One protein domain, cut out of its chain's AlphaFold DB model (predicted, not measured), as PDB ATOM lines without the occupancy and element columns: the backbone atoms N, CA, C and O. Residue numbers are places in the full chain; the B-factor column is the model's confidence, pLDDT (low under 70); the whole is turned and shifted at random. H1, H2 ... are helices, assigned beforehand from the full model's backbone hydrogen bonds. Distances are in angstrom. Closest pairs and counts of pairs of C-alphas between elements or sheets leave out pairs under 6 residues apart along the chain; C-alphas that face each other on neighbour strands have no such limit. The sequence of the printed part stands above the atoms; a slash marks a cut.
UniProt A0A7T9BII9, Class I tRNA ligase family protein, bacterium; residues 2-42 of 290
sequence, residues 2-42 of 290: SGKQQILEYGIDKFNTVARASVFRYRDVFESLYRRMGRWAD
ATOM      1  N   SER A   2      33.494  -3.711   8.006       72.62
ATOM      2  CA  SER A   2      34.146  -3.637   6.707       72.62
ATOM      3  C   SER A   2      33.073  -3.450   5.636       72.62
ATOM      4  O   SER A   2      32.298  -4.361   5.361       72.62
ATOM      5  N   GLY A   3      33.028  -2.254   5.048       82.06
ATOM      6  CA  GLY A   3      32.183  -1.947   3.893       82.06
ATOM      7  C   GLY A   3      30.795  -1.385   4.211       82.06
ATOM      8  O   GLY A   3      30.333  -1.369   5.353       82.06
ATOM      9  N   LYS A   4      30.140  -0.893   3.155       85.31
ATOM     10  CA  LYS A   4      28.873  -0.146   3.224       85.31
ATOM     11  C   LYS A   4      27.703  -0.966   3.769       85.31
ATOM     12  O   LYS A   4      26.900  -0.436   4.526       85.31
ATOM     13  N   GLN A   5      27.620  -2.251   3.426       84.75
ATOM     14  CA  GLN A   5      26.495  -3.108   3.819       84.75
ATOM     15  C   GLN A   5      26.371  -3.233   5.347       84.75
ATOM     16  O   GLN A   5      25.304  -2.997   5.903       84.75
ATOM     17  N   GLN A   6      27.493  -3.454   6.035       87.62
ATOM     18  CA  GLN A   6      27.517  -3.538   7.499       87.62
ATOM     19  C   GLN A   6      27.205  -2.194   8.180       87.62
ATOM     20  O   GLN A   6      26.709  -2.180   9.303       87.62
ATOM     21  N   ILE A   7      27.487  -1.058   7.523       89.31
ATOM     22  CA  ILE A   7      27.107   0.274   8.028       89.31
ATOM     23  C   ILE A   7      25.586   0.433   8.018       89.31
ATOM     24  O   ILE A   7      25.018   0.924   8.992       89.31
ATOM     25  N   LEU A   8      24.930   0.000   6.939       88.12
ATOM     26  CA  LEU A   8      23.474   0.080   6.823       88.12
ATOM     27  C   LEU A   8      22.774  -0.803   7.865       88.12
ATOM     28  O   LEU A   8      21.810  -0.356   8.476       88.12
ATOM     29  N   GLU A   9      23.296  -2.005   8.118       91.56
ATOM     30  CA  GLU A   9      22.792  -2.913   9.160       91.56
ATOM     31  C   GLU A   9      23.015  -2.367  10.580       91.56
ATOM     32  O   GLU A   9      22.161  -2.519  11.452       91.56
ATOM     33  N   TYR A  10      24.154  -1.710  10.822       91.69
ATOM     34  CA  TYR A  10      24.485  -1.128  12.125       91.69
ATOM     35  C   TYR A  10      23.625   0.101  12.466       91.69
ATOM     36  O   TYR A  10      23.264   0.300  13.631       91.69
ATOM     37  N   GLY A  11      23.280   0.900  11.453       94.38
ATOM     38  CA  GLY A  11      22.554   2.163  11.576       94.38
ATOM     39  C   GLY A  11      23.446   3.366  11.266       94.38
ATOM     40  O   GLY A  11      24.538   3.519  11.824       94.38
ATOM     41  N   ILE A  12      22.975   4.232  10.363       93.94
ATOM     42  CA  ILE A  12      23.718   5.412   9.883       93.94
ATOM     43  C   ILE A  12      23.975   6.405  11.025       93.94
ATOM     44  O   ILE A  12      25.064   6.961  11.134       93.94
ATOM     45  N   ASP A  13      22.993   6.602  11.899       95.19
ATOM     46  CA  ASP A  13      23.065   7.467  13.078       95.19
ATOM     47  C   ASP A  13      24.147   7.005  14.068       95.19
ATOM     48  O   ASP A  13      25.006   7.792  14.485       95.19
ATOM     49  N   LYS A  14      24.162   5.705  14.386       94.44
ATOM     50  CA  LYS A  14      25.156   5.100  15.281       94.44
ATOM     51  C   LYS A  14      26.544   5.170  14.666       94.44
ATOM     52  O   LYS A  14      27.499   5.542  15.347       94.44
ATOM     53  N   PHE A  15      26.656   4.862  13.374       93.88
ATOM     54  CA  PHE A  15      27.921   4.954  12.656       93.88
ATOM     55  C   PHE A  15      28.472   6.383  12.663       93.88
ATOM     56  O   PHE A  15      29.623   6.583  13.046       93.88
ATOM     57  N   ASN A  16      27.651   7.378  12.317       93.62
ATOM     58  CA  ASN A  16      28.055   8.785  12.302       93.62
ATOM     59  C   ASN A  16      28.468   9.279  13.695       93.62
ATOM     60  O   ASN A  16      29.429  10.038  13.815       93.62
ATOM     61  N   THR A  17      27.799   8.808  14.752       92.62
ATOM     62  CA  THR A  17      28.166   9.121  16.143       92.62
ATOM     63  C   THR A  17      29.560   8.592  16.484       92.62
ATOM     64  O   THR A  17      30.400   9.338  16.989       92.62
ATOM     65  N   VAL A  18      29.844   7.326  16.155       91.31
ATOM     66  CA  VAL A  18      31.167   6.718  16.375       91.31
ATOM     67  C   VAL A  18      32.239   7.387  15.509       91.31
ATOM     68  O   VAL A  18      33.338   7.657  15.995       91.31
ATOM     69  N   ALA A  19      31.925   7.706  14.252       91.94
ATOM     70  CA  ALA A  19      32.834   8.405  13.348       91.94
ATOM     71  C   ALA A  19      33.213   9.785  13.904       91.94
ATOM     72  O   ALA A  19      34.401  10.085  14.012       91.94
ATOM     73  N   ARG A  20      32.228  10.579  14.352       90.38
ATOM     74  CA  ARG A  20      32.456  11.890  14.983       90.38
ATOM     75  C   ARG A  20      33.306  11.769  16.250       90.38
ATOM     76  O   ARG A  20      34.246  12.540  16.413       90.38
ATOM     77  N   ALA A  21      33.039  10.781  17.106       87.75
ATOM     78  CA  ALA A  21      33.853  10.533  18.298       87.75
ATOM     79  C   ALA A  21      35.310  10.159  17.952       87.75
ATOM     80  O   ALA A  21      36.236  10.523  18.675       87.75
ATOM     81  N   SER A  22      35.532   9.465  16.832       91.31
ATOM     82  CA  SER A  22      36.870   9.074  16.383       91.31
ATOM     83  C   SER A  22      37.705  10.239  15.843       91.31
ATOM     84  O   SER A  22      38.930  10.168  15.941       91.31
ATOM     85  N   VAL A  23      37.087  11.288  15.281       88.50
ATOM     86  CA  VAL A  23      37.804  12.431  14.671       88.50
ATOM     87  C   VAL A  23      38.752  13.092  15.671       88.50
ATOM     88  O   VAL A  23      39.910  13.349  15.353       88.50
ATOM     89  N   PHE A  24      38.295  13.306  16.904       85.56
ATOM     90  CA  PHE A  24      39.064  14.031  17.920       85.56
ATOM     91  C   PHE A  24      39.939  13.132  18.798       85.56
ATOM     92  O   PHE A  24      40.658  13.629  19.661       85.56
ATOM     93  N   ARG A  25      39.941  11.813  18.558       89.94
ATOM     94  CA  ARG A  25      40.638  10.824  19.397       89.94
ATOM     95  C   ARG A  25      42.126  11.120  19.593       89.94
ATOM     96  O   ARG A  25      42.665  10.834  20.655       89.94
ATOM     97  N   TYR A  26      42.788  11.644  18.564       89.31
ATOM     98  CA  TYR A  26      44.228  11.914  18.582       89.31
ATOM     99  C   TYR A  26      44.569  13.402  18.674       89.31
ATOM    100  O   TYR A  26      45.744  13.749  18.579       89.31
ATOM    101  N   ARG A  27      43.577  14.278  18.877       89.19
ATOM    102  CA  ARG A  27      43.780  15.731  18.881       89.19
ATOM    103  C   ARG A  27      44.876  16.146  19.864       89.19
ATOM    104  O   ARG A  27      45.873  16.727  19.446       89.19
ATOM    105  N   ASP A  28      44.751  15.740  21.123       89.75
ATOM    106  CA  ASP A  28      45.678  16.139  22.187       89.75
ATOM    107  C   ASP A  28      47.114  15.618  21.934       89.75
ATOM    108  O   ASP A  28      48.102  16.257  22.306       89.75
ATOM    109  N   VAL A  29      47.252  14.480  21.235       93.31
ATOM    110  CA  VAL A  29      48.555  13.935  20.813       93.31
ATOM    111  C   VAL A  29      49.202  14.834  19.759       93.31
ATOM    112  O   VAL A  29      50.388  15.155  19.869       93.31
ATOM    113  N   PHE A  30      48.434  15.265  18.755       92.31
ATOM    114  CA  PHE A  30      48.917  16.175  17.715       92.31
ATOM    115  C   PHE A  30      49.229  17.570  18.268       92.31
ATOM    116  O   PHE A  30      50.266  18.133  17.922       92.31
ATOM    117  N   GLU A  31      48.400  18.111  19.159       91.12
ATOM    118  CA  GLU A  31      48.640  19.407  19.809       91.12
ATOM    119  C   GLU A  31      49.933  19.400  20.633       91.12
ATOM    120  O   GLU A  31      50.782  20.285  20.480       91.12
ATOM    121  N   SER A  32      50.136  18.357  21.447       93.44
ATOM    122  CA  SER A  32      51.371  18.159  22.213       93.44
ATOM    123  C   SER A  32      52.599  18.058  21.300       93.44
ATOM    124  O   SER A  32      53.618  18.715  21.543       93.44
ATOM    125  N   LEU A  33      52.490  17.306  20.198       94.56
ATOM    126  CA  LEU A  33      53.542  17.201  19.187       94.56
ATOM    127  C   LEU A  33      53.859  18.565  18.555       94.56
ATOM    128  O   LEU A  33      55.027  18.944  18.477       94.56
ATOM    129  N   TYR A  34      52.844  19.328  18.138       93.81
ATOM    130  CA  TYR A  34      53.032  20.649  17.534       93.81
ATOM    131  C   TYR A  34      53.695  21.636  18.490       93.81
ATOM    132  O   TYR A  34      54.632  22.326  18.084       93.81
ATOM    133  N   ARG A  35      53.283  21.651  19.764       91.44
ATOM    134  CA  ARG A  35      53.927  22.472  20.800       91.44
ATOM    135  C   ARG A  35      55.392  22.082  20.983       91.44
ATOM    136  O   ARG A  35      56.255  22.955  21.000       91.44
ATOM    137  N   ARG A  36      55.694  20.781  21.044       95.06
ATOM    138  CA  ARG A  36      57.068  20.273  21.201       95.06
ATOM    139  C   ARG A  36      57.967  20.579  19.999       95.06
ATOM    140  O   ARG A  36      59.159  20.791  20.188       95.06
ATOM    141  N   MET A  37      57.411  20.623  18.789       96.69
ATOM    142  CA  MET A  37      58.137  21.026  17.577       96.69
ATOM    143  C   MET A  37      58.302  22.548  17.442       96.69
ATOM    144  O   MET A  37      58.959  22.996  16.507       96.69
ATOM    145  N   GLY A  38      57.695  23.349  18.325       95.31
ATOM    146  CA  GLY A  38      57.693  24.808  18.203       95.31
ATOM    147  C   GLY A  38      56.833  25.323  17.043       95.31
ATOM    148  O   GLY A  38      57.074  26.420  16.543       95.31
ATOM    149  N   ARG A  39      55.833  24.550  16.585       93.94
ATOM    150  CA  ARG A  39      54.905  24.997  15.537       93.94
ATOM    151  C   ARG A  39      53.950  26.037  16.117       93.94
ATOM    152  O   ARG A  39      53.021  25.691  16.844       93.94
ATOM    153  N   TRP A  40      54.146  27.296  15.740       92.25
ATOM    154  CA  TRP A  40      53.259  28.387  16.133       92.25
ATOM    155  C   TRP A  40      52.020  28.426  15.227       92.25
ATOM    156  O   TRP A  40      52.082  28.874  14.085       92.25
ATOM    157  N   ALA A  41      50.905  27.887  15.719       89.62
ATOM    158  CA  ALA A  41      49.600  27.887  15.059       89.62
ATOM    159  C   ALA A  41      48.490  28.000  16.115       89.62
ATOM    160  O   ALA A  41      48.681  27.539  17.241       89.62
ATOM    161  N   ASP A  42      47.353  28.594  15.748       89.31
ATOM    162  CA  ASP A  42      46.177  28.673  16.618       89.31
ATOM    163  C   ASP A  42      45.513  27.289  16.711       89.31
ATOM    164  O   ASP A  42      44.951  26.785  15.738       89.31
TER     165      ASP A  42
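This is residues 2 to 42 of the 290 residues of the protein "Class I tRNA ligase family protein" of bacterium (UniProt A0A7T9BII9). Three helices follow one another along an extended rod: H2 and H3 run on nearly in line, one after the other, and the short H1 turns off at one end to make a corner with H2. No helix packs on another, and after H3 the tail, residues 37 to 42, folds back. The printed part has 41 residues with three named helices, in the order H1, H2, H3, and no named strand; the class is all helix. It is extended, with a radius of gyration of the C-alphas of 15.9 A, and spans 45 by 17 by 12 A.

Begin at H1, residues 4 to 10, and go on to H2, residues 12 to 23: the two are close but not clearly touching, and their closest C-alphas, those of Ile 7 and Phe 15, are 6.6 A apart. Their lines stand about perpendicular, at 76 degrees. Further along you reach H3, residues 27 to 36, which is apart from H1 and from H2. In the backbones of H1, H2 and H3, every O i to N i+4 pair is within hydrogen-bond range.

Find C-alpha 4 at (28.873, -0.146, 3.224); from there H1 runs 10.0 A to C-alpha 10. H2 starts at C-alpha 12, at (23.718, 5.412, 9.883), and measures 16.5 A to C-alpha 23. H3 measures 14.2 A from C-alpha 27 to C-alpha 36, at (57.068, 20.273, 21.201).

The two C-alphas farthest apart, those of Glu 9 and Gly 38, are 45.5 A apart. The links H1 to H2 and H2 to H3 are tight, and the printed part has no cut. Residues 17 to 30 stand free, of which 17 to 23 belong to H2 and 27 to 30 to H3. The mean pLDDT of the printed part is 90.7, and no printed residue is under 70.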